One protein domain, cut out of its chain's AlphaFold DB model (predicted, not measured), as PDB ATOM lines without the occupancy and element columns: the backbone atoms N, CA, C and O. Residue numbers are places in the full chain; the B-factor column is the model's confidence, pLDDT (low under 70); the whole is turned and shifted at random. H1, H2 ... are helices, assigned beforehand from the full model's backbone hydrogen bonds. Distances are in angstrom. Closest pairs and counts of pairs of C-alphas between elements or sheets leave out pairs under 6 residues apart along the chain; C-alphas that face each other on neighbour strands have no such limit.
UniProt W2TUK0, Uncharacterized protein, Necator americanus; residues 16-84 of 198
ATOM      1  N   ASP A  16     160.144 199.985 203.630       65.38
ATOM      2  CA  ASP A  16     160.052 200.443 202.237       65.38
ATOM      3  C   ASP A  16     160.202 201.966 202.145       65.38
ATOM      4  O   ASP A  16     161.000 202.470 201.354       65.38
ATOM      5  N   ARG A  17     159.498 202.711 203.010       71.12
ATOM      6  CA  ARG A  17     159.632 204.173 203.082       71.12
ATOM      7  C   ARG A  17     161.055 204.596 203.440       71.12
ATOM      8  O   ARG A  17     161.611 205.477 202.792       71.12
ATOM      9  N   PHE A  18     161.654 203.938 204.428       69.25
ATOM     10  CA  PHE A  18     163.024 204.210 204.849       69.25
ATOM     11  C   PHE A  18     164.028 203.937 203.725       69.25
ATOM     12  O   PHE A  18     164.936 204.729 203.498       69.25
ATOM     13  N   SER A  19     163.824 202.863 202.959       71.88
ATOM     14  CA  SER A  19     164.661 202.534 201.800       71.88
ATOM     15  C   SER A  19     164.589 203.610 200.712       71.88
ATOM     16  O   SER A  19     165.620 203.979 200.152       71.88
ATOM     17  N   ILE A  20     163.395 204.154 200.447       79.56
ATOM     18  CA  ILE A  20     163.203 205.263 199.497       79.56
ATOM     19  C   ILE A  20     163.921 206.529 199.983       79.56
ATOM     20  O   ILE A  20     164.604 207.189 199.201       79.56
ATOM     21  N   GLU A  21     163.793 206.865 201.268       77.25
ATOM     22  CA  GLU A  21     164.444 208.042 201.853       77.25
ATOM     23  C   GLU A  21     165.976 207.915 201.829       77.25
ATOM     24  O   GLU A  21     166.653 208.850 201.403       77.25
ATOM     25  N   MET A  22     166.523 206.745 202.184       77.62
ATOM     26  CA  MET A  22     167.959 206.460 202.083       77.62
ATOM     27  C   MET A  22     168.468 206.610 200.650       77.62
ATOM     28  O   MET A  22     169.505 207.228 200.420       77.62
ATOM     29  N   GLN A  23     167.739 206.055 199.681       82.00
ATOM     30  CA  GLN A  23     168.139 206.118 198.283       82.00
ATOM     31  C   GLN A  23     168.104 207.556 197.751       82.00
ATOM     32  O   GLN A  23     169.055 207.985 197.105       82.00
ATOM     33  N   SER A  24     167.072 208.330 198.104       83.38
ATOM     34  CA  SER A  24     167.001 209.750 197.754       83.38
ATOM     35  C   SER A  24     168.142 210.567 198.369       83.38
ATOM     36  O   SER A  24     168.667 211.463 197.710       83.38
ATOM     37  N   ASP A  25     168.538 210.284 199.617       81.25
ATOM     38  CA  ASP A  25     169.644 210.995 200.269       81.25
ATOM     39  C   ASP A  25     171.000 210.655 199.633       81.25
ATOM     40  O   ASP A  25     171.824 211.547 199.440       81.25
ATOM     41  N   ILE A  26     171.208 209.398 199.233       83.38
ATOM     42  CA  ILE A  26     172.421 208.966 198.521       83.38
ATOM     43  C   ILE A  26     172.496 209.596 197.131       83.38
ATOM     44  O   ILE A  26     173.540 210.119 196.762       83.38
ATOM     45  N   GLU A  27     171.401 209.597 196.369       87.31
ATOM     46  CA  GLU A  27     171.369 210.192 195.025       87.31
ATOM     47  C   GLU A  27     171.697 211.691 195.048       87.31
ATOM     48  O   GLU A  27     172.369 212.193 194.149       87.31
ATOM     49  N   LYS A  28     171.278 212.404 196.100       89.88
ATOM     50  CA  LYS A  28     171.615 213.823 196.301       89.88
ATOM     51  C   LYS A  28     173.082 214.061 196.661       89.88
ATOM     52  O   LYS A  28     173.564 215.171 196.465       89.88
ATOM     53  N   HIS A  29     173.768 213.055 197.198       89.62
ATOM     54  CA  HIS A  29     175.123 213.168 197.742       89.62
ATOM     55  C   HIS A  29     176.029 212.054 197.210       89.62
ATOM     56  O   HIS A  29     176.799 211.450 197.958       89.62
ATOM     57  N   ILE A  30     175.902 211.752 195.916       89.69
ATOM     58  CA  ILE A  30     176.559 210.598 195.303       89.69
ATOM     59  C   ILE A  30     178.087 210.707 195.354       89.69
ATOM     60  O   ILE A  30     178.751 209.722 195.665       89.69
ATOM     61  N   ASP A  31     178.630 211.910 195.161       92.75
ATOM     62  CA  ASP A  31     180.074 212.159 195.212       92.75
ATOM     63  C   ASP A  31     180.636 211.876 196.620       92.75
ATOM     64  O   ASP A  31     181.631 211.167 196.775       92.75
ATOM     65  N   ASP A  32     179.942 212.341 197.668       91.06
ATOM     66  CA  ASP A  32     180.302 212.069 199.068       91.06
ATOM     67  C   ASP A  32     180.215 210.570 199.395       91.06
ATOM     68  O   ASP A  32     181.005 210.045 200.184       91.06
ATOM     69  N   TYR A  33     179.227 209.880 198.819       91.06
ATOM     70  CA  TYR A  33     179.024 208.447 199.010       91.06
ATOM     71  C   TYR A  33     180.165 207.626 198.401       91.06
ATOM     72  O   TYR A  33     180.641 206.676 199.031       91.06
ATOM     73  N   GLU A  34     180.622 207.985 197.201       91.12
ATOM     74  CA  GLU A  34     181.739 207.307 196.541       91.12
ATOM     75  C   GLU A  34     183.037 207.467 197.337       91.12
ATOM     76  O   GLU A  34     183.710 206.470 197.613       91.12
ATOM     77  N   VAL A  35     183.336 208.690 197.788       93.69
ATOM     78  CA  VAL A  35     184.494 208.971 198.654       93.69
ATOM     79  C   VAL A  35     184.403 208.171 199.953       93.69
ATOM     80  O   VAL A  35     185.337 207.451 200.304       93.69
ATOM     81  N   PHE A  36     183.245 208.198 200.619       92.88
ATOM     82  CA  PHE A  36     183.013 207.435 201.843       92.88
ATOM     83  C   PHE A  36     183.274 205.936 201.667       92.88
ATOM     84  O   PHE A  36     183.855 205.312 202.553       92.88
ATOM     85  N   CYS A  37     182.836 205.346 200.550       90.50
ATOM     86  CA  CYS A  37     183.006 203.916 200.308       90.50
ATOM     87  C   CYS A  37     184.476 203.508 200.240       90.50
ATOM     88  O   CYS A  37     184.826 202.434 200.738       90.50
ATOM     89  N   VAL A  38     185.311 204.352 199.630       91.94
ATOM     90  CA  VAL A  38     186.758 204.143 199.555       91.94
ATOM     91  C   VAL A  38     187.366 204.299 200.944       91.94
ATOM     92  O   VAL A  38     187.931 203.336 201.462       91.94
ATOM     93  N   GLU A  39     187.147 205.448 201.585       93.06
ATOM     94  CA  GLU A  39     187.711 205.776 202.899       93.06
ATOM     95  C   GLU A  39     187.393 204.701 203.942       93.06
ATOM     96  O   GLU A  39     188.291 204.161 204.583       93.06
ATOM     97  N   ILE A  40     186.124 204.309 204.086       89.12
ATOM     98  CA  ILE A  40     185.742 203.367 205.143       89.12
ATOM     99  C   ILE A  40     186.254 201.946 204.883       89.12
ATOM    100  O   ILE A  40     186.487 201.195 205.829       89.12
ATOM    101  N   CYS A  41     186.443 201.551 203.621       87.50
ATOM    102  CA  CYS A  41     187.030 200.250 203.300       87.50
ATOM    103  C   CYS A  41     188.549 200.227 203.513       87.50
ATOM    104  O   CYS A  41     189.091 199.157 203.805       87.50
ATOM    105  N   GLU A  42     189.221 201.371 203.360       89.75
ATOM    106  CA  GLU A  42     190.647 201.537 203.655       89.75
ATOM    107  C   GLU A  42     190.903 201.609 205.164       89.75
ATOM    108  O   GLU A  42     191.783 200.918 205.674       89.75
ATOM    109  N   GLU A  43     190.095 202.380 205.891       87.56
ATOM    110  CA  GLU A  43     190.231 202.570 207.337       87.56
ATOM    111  C   GLU A  43     189.762 201.353 208.146       87.56
ATOM    112  O   GLU A  43     190.347 201.019 209.178       87.56
ATOM    113  N   CYS A  44     188.699 200.674 207.698       85.88
ATOM    114  CA  CYS A  44     188.054 199.598 208.448       85.88
ATOM    115  C   CYS A  44     188.046 198.281 207.662       85.88
ATOM    116  O   CYS A  44     187.081 197.932 206.978       85.88
ATOM    117  N   GLU A  45     189.084 197.461 207.850       85.38
ATOM    118  CA  GLU A  45     189.228 196.180 207.142       85.38
ATOM    119  C   GLU A  45     188.022 195.233 207.326       85.38
ATOM    120  O   GLU A  45     187.649 194.478 206.421       85.38
ATOM    121  N   PHE A  46     187.367 195.261 208.491       84.38
ATOM    122  CA  PHE A  46     186.164 194.461 208.713       84.38
ATOM    123  C   PHE A  46     185.001 194.911 207.820       84.38
ATOM    124  O   PHE A  46     184.322 194.047 207.274       84.38
ATOM    125  N   VAL A  47     184.809 196.217 207.598       83.31
ATOM    126  CA  VAL A  47     183.752 196.745 206.719       83.31
ATOM    127  C   VAL A  47     183.949 196.230 205.300       83.31
ATOM    128  O   VAL A  47     182.997 195.738 204.702       83.31
ATOM    129  N   ARG A  48     185.192 196.209 204.804       83.94
ATOM    130  CA  ARG A  48     185.528 195.606 203.506       83.94
ATOM    131  C   ARG A  48     185.095 194.138 203.422       83.94
ATOM    132  O   ARG A  48     184.477 193.734 202.440       83.94
ATOM    133  N   ARG A  49     185.373 193.335 204.459       83.88
ATOM    134  CA  ARG A  49     184.961 191.917 204.515       83.88
ATOM    135  C   ARG A  49     183.442 191.753 204.546       83.88
ATOM    136  O   ARG A  49     182.905 190.910 203.833       83.88
ATOM    137  N   TYR A  50     182.750 192.563 205.340       78.38
ATOM    138  CA  TYR A  50     181.292 192.528 205.428       78.38
ATOM    139  C   TYR A  50     180.625 193.035 204.143       78.38
ATOM    140  O   TYR A  50     179.616 192.476 203.731       78.38
ATOM    141  N   ASN A  51     181.208 194.007 203.442       82.56
ATOM    142  CA  ASN A  51     180.690 194.480 202.160       82.56
ATOM    143  C   ASN A  51     180.724 193.377 201.085       82.56
ATOM    144  O   ASN A  51     179.782 193.249 200.310       82.56
ATOM    145  N   ILE A  52     181.745 192.512 201.084       82.06
ATOM    146  CA  ILE A  52     181.794 191.343 200.183       82.06
ATOM    147  C   ILE A  52     180.630 190.376 200.461       82.06
ATOM    148  O   ILE A  52     180.057 189.821 199.526       82.06
ATOM    149  N   ALA A  53     180.271 190.176 201.733       76.00
ATOM    150  CA  ALA A  53     179.246 189.214 202.139       76.00
ATOM    151  C   ALA A  53     177.806 189.756 202.045       76.00
ATOM    152  O   ALA A  53     176.896 189.019 201.678       76.00
ATOM    153  N   TYR A  54     177.594 191.029 202.386       76.06
ATOM    154  CA  TYR A  54     176.269 191.653 202.510       76.06
ATOM    155  C   TYR A  54     175.953 192.640 201.376       76.06
ATOM    156  O   TYR A  54     174.804 193.060 201.214       76.06
ATOM    157  N   GLY A  55     176.952 192.984 200.565       77.50
ATOM    158  CA  GLY A  55     176.813 193.818 199.381       77.50
ATOM    159  C   GLY A  55     176.579 195.310 199.664       77.50
ATOM    160  O   GLY A  55     176.622 195.764 200.811       77.50
ATOM    161  N   PRO A  56     176.250 196.082 198.609       77.25
ATOM    162  CA  PRO A  56     176.173 197.547 198.654       77.25
ATOM    163  C   PRO A  56     175.170 198.112 199.667       77.25
ATOM    164  O   PRO A  56     175.331 199.232 200.138       77.25
ATOM    165  N   ARG A  57     174.149 197.333 200.050       75.94
ATOM    166  CA  ARG A  57     173.149 197.751 201.046       75.94
ATOM    167  C   ARG A  57     173.765 198.066 202.406       75.94
ATOM    168  O   ARG A  57     173.291 198.973 203.086       75.94
ATOM    169  N   LEU A  58     174.823 197.350 202.786       81.75
ATOM    170  CA  LEU A  58     175.573 197.654 204.000       81.75
ATOM    171  C   LEU A  58     176.206 199.046 203.907       81.75
ATOM    172  O   LEU A  58     176.094 199.835 204.839       81.75
ATOM    173  N   MET A  59     176.823 199.360 202.768       85.25
ATOM    174  CA  MET A  59     177.483 200.648 202.541       85.25
ATOM    175  C   MET A  59     176.481 201.802 202.548       85.25
ATOM    176  O   MET A  59     176.751 202.833 203.158       85.25
ATOM    177  N   TYR A  60     175.293 201.602 201.969       82.94
ATOM    178  CA  TYR A  60     174.194 202.569 202.039       82.94
ATOM    179  C   TYR A  60     173.783 202.866 203.481       82.94
ATOM    180  O   TYR A  60     173.700 204.028 203.875       82.94
ATOM    181  N   ALA A  61     173.576 201.825 204.292       80.25
ATOM    182  CA  ALA A  61     173.220 201.990 205.697       80.25
ATOM    183  C   ALA A  61     174.319 202.711 206.484       80.25
ATOM    184  O   ALA A  61     174.025 203.647 207.223       80.25
ATOM    185  N   LEU A  62     175.583 202.324 206.298       84.69
ATOM    186  CA  LEU A  62     176.710 202.934 207.001       84.69
ATOM    187  C   LEU A  62     176.923 204.402 206.611       84.69
ATOM    188  O   LEU A  62     177.215 205.215 207.485       84.69
ATOM    189  N   PHE A  63     176.741 204.760 205.338       88.44
ATOM    190  CA  PHE A  63     176.852 206.145 204.873       88.44
ATOM    191  C   PHE A  63     175.776 207.039 205.490       88.44
ATOM    192  O   PHE A  63     176.087 208.087 206.061       88.44
ATOM    193  N   VAL A  64     174.517 206.599 205.423       83.19
ATOM    194  CA  VAL A  64     173.381 207.332 205.993       83.19
ATOM    195  C   VAL A  64     173.542 207.457 207.510       83.19
ATOM    196  O   VAL A  64     173.404 208.551 208.054       83.19
ATOM    197  N   LEU A  65     173.941 206.376 208.190       81.44
ATOM    198  CA  LEU A  65     174.244 206.400 209.622       81.44
ATOM    199  C   LEU A  65     175.371 207.383 209.951       81.44
ATOM    200  O   LEU A  65     175.200 208.189 210.862       81.44
ATOM    201  N   LYS A  66     176.492 207.372 209.210       85.38
ATOM    202  CA  LYS A  66     177.591 208.337 209.395       85.38
ATOM    203  C   LYS A  66     177.061 209.760 209.261       85.38
ATOM    204  O   LYS A  66     177.254 210.553 210.174       85.38
ATOM    205  N   ARG A  67     176.336 210.081 208.186       85.19
ATOM    206  CA  ARG A  67     175.794 211.431 207.959       85.19
ATOM    207  C   ARG A  67     174.843 211.874 209.063       85.19
ATOM    208  O   ARG A  67     174.966 212.992 209.552       85.19
ATOM    209  N   TRP A  68     173.920 211.016 209.482       77.38
ATOM    210  CA  TRP A  68     172.940 211.359 210.513       77.38
ATOM    211  C   TRP A  68     173.585 211.514 211.883       77.38
ATOM    212  O   TRP A  68     173.285 212.472 212.595       77.38
ATOM    213  N   LEU A  69     174.514 210.624 212.229       75.19
ATOM    214  CA  LEU A  69     175.287 210.731 213.460       75.19
ATOM    215  C   LEU A  69     176.187 211.965 213.443       75.19
ATOM    216  O   LEU A  69     176.259 212.654 214.451       75.19
ATOM    217  N   THR A  70     176.818 212.303 212.316       78.00
ATOM    218  CA  THR A  70     177.610 213.531 212.177       78.00
ATOM    219  C   THR A  70     176.734 214.777 212.262       78.00
ATOM    220  O   THR A  70     177.122 215.729 212.930       78.00
ATOM    221  N   ALA A  71     175.543 214.786 211.662       71.44
ATOM    222  CA  ALA A  71     174.605 215.902 211.776       71.44
ATOM    223  C   ALA A  71     174.102 216.076 213.219       71.44
ATOM    224  O   ALA A  71     174.058 217.195 213.732       71.44
ATOM    225  N   LEU A  72     173.775 214.976 213.901       68.12
ATOM    226  CA  LEU A  72     173.389 214.986 215.310       68.12
ATOM    227  C   LEU A  72     174.555 215.426 216.202       68.12
ATOM    228  O   LEU A  72     174.367 216.268 217.077       68.12
ATOM    229  N   ALA A  73     175.760 214.909 215.961       66.00
ATOM    230  CA  ALA A  73     176.969 215.293 216.674       66.00
ATOM    231  C   ALA A  73     177.284 216.771 216.446       66.00
ATOM    232  O   ALA A  73     177.516 217.475 217.416       66.00
ATOM    233  N   PHE A  74     177.212 217.276 215.214       60.31
ATOM    234  CA  PHE A  74     177.396 218.693 214.914       60.31
ATOM    235  C   PHE A  74     176.364 219.551 215.638       60.31
ATOM    236  O   PHE A  74     176.742 220.515 216.287       60.31
ATOM    237  N   ARG A  75     175.077 219.186 215.601       59.12
ATOM    238  CA  ARG A  75     174.032 219.891 216.360       59.12
ATOM    239  C   ARG A  75     174.318 219.880 217.856       59.12
ATOM    240  O   ARG A  75     174.176 220.908 218.505       59.12
ATOM    241  N   THR A  76     174.772 218.749 218.380       58.19
ATOM    242  CA  THR A  76     175.118 218.573 219.794       58.19
ATOM    243  C   THR A  76     176.338 219.414 220.168       58.19
ATOM    244  O   THR A  76     176.273 220.192 221.110       58.19
ATOM    245  N   TYR A  77     177.422 219.355 219.393       56.41
ATOM    246  CA  TYR A  77     178.624 220.171 219.566       56.41
ATOM    247  C   TYR A  77     178.343 221.657 219.395       56.41
ATOM    248  O   TYR A  77     178.828 222.448 220.189       56.41
ATOM    249  N   HIS A  78     177.552 222.045 218.400       51.84
ATOM    250  CA  HIS A  78     177.126 223.422 218.197       51.84
ATOM    251  C   HIS A  78     176.300 223.901 219.388       51.84
ATOM    252  O   HIS A  78     176.570 224.966 219.928       51.84
ATOM    253  N   HIS A  79     175.360 223.084 219.867       52.78
ATOM    254  CA  HIS A  79     174.578 223.390 221.054       52.78
ATOM    255  C   HIS A  79     175.473 223.542 222.290       52.78
ATOM    256  O   HIS A  79     175.342 224.539 222.984       52.78
ATOM    257  N   ILE A  80     176.420 222.628 222.529       52.69
ATOM    258  CA  ILE A  80     177.385 222.698 223.644       52.69
ATOM    259  C   ILE A  80     178.327 223.894 223.503       52.69
ATOM    260  O   ILE A  80     178.632 224.542 224.497       52.69
ATOM    261  N   ALA A  81     178.806 224.195 222.298       47.69
ATOM    262  CA  ALA A  81     179.731 225.295 222.039       47.69
ATOM    263  C   ALA A  81     179.040 226.654 222.197       47.69
ATOM    264  O   ALA A  81     179.629 227.582 222.742       47.69
ATOM    265  N   VAL A  82     177.780 226.757 221.767       44.59
ATOM    266  CA  VAL A  82     176.952 227.957 221.931       44.59
ATOM    267  C   VAL A  82     176.444 228.088 223.372       44.59
ATOM    268  O   VAL A  82     176.349 229.203 223.878       44.59
ATOM    269  N   SER A  83     176.140 226.982 224.061       48.50
ATOM    270  CA  SER A  83     175.664 226.994 225.453       48.50
ATOM    271  C   SER A  83     176.782 226.958 226.498       48.50
ATOM    272  O   SER A  83     176.509 227.148 227.681       48.50
ATOM    273  N   GLY A  84     178.020 226.666 226.090       42.16
ATOM    274  CA  GLY A  84     179.190 226.493 226.953       42.16
ATOM    275  C   GLY A  84     179.089 225.350 227.973       42.16
ATOM    276  O   GLY A  84     179.862 225.343 228.931       42.16
TER     277      GLY A  84
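This is residues 16 to 84 of the 198 residues of an uncharacterized protein of Necator americanus (UniProt W2TUK0). Three short helices, H1, H2 and H3, turn one after another in a C round the first part of a long helix, H4, and the rest of H4 sticks out as a free arm, residues 68 to 83 with Gly 84 after them. H1 and H2 meet at a corner, and both stand nearly crosswise to H4 where they touch it; H3 folds back from the end of H2 and leads into the start of H4. The printed part has 69 residues with four named helices, in the order H1, H2, H3, H4, and no named strand; the class is all helix. The whole is loose, with a radius of gyration of the C-alphas of 14.2 A, and spans 44 by 30 by 20 A, the arm of H4 making the length.

H1, residues 16 to 28, and H2, residues 30 to 43, are close but not clearly touching, about perpendicular at 84 degrees; their closest C-alphas, those of Ile 26 and Tyr 33, are 6.6 A apart. H2 and H3, residues 45 to 54, touch only at the corner by their link, at a steep tilt of 60 degrees, opposite ways; the closest C-alphas are those of Cys 41 and Arg 48, 4.9 A apart. H4, residues 56 to 83, is the hub and touches the three other helices. H1 touches H4 with residues 22 to 26 alone, about perpendicular at 76 degrees, and the closest C-alphas, of Met 22 and Val 64, are 6.7 A apart. H2 touches H4 with residues 33 to 37 alone, about perpendicular at 86 degrees, and the closest C-alphas, of Tyr 33 and Phe 63, are 6.7 A apart. H3 and H4 only just touch, with 3 pairs of C-alphas within 8 A, and only at the corner by their link; they run opposite ways at a steep tilt of 48 degrees, with the C-alphas of Asn 51 and Leu 58 closest at 6.3 A. H1 and H3 are apart. In H1, H2, H3 and H4 every O i to N i+4 pair is within hydrogen-bond range.

H1 begins at C-alpha 16, at (160.052, 200.443, 202.237), and is 18.7 A from first to last C-alpha. H2 is 19.9 A long and H3 14.5 A. H4 runs from C-alpha 56 at (176.173, 197.547, 198.654) to C-alpha 83 at (175.664, 226.994, 225.453), 39.8 A.

The C-alphas of Ala 53 and Gly 84, the two farthest apart, are 44.8 A from each other. Without residues 68 to 84, which stand free, the body of 52 residues spans 30 by 21 by 14 A. The printed part has no cut, and the links H1 to H2, H2 to H3 and H3 to H4 are tight. The mean pLDDT of the printed part is 77.7; residues 16, 18 and 72 to 84 are under 70.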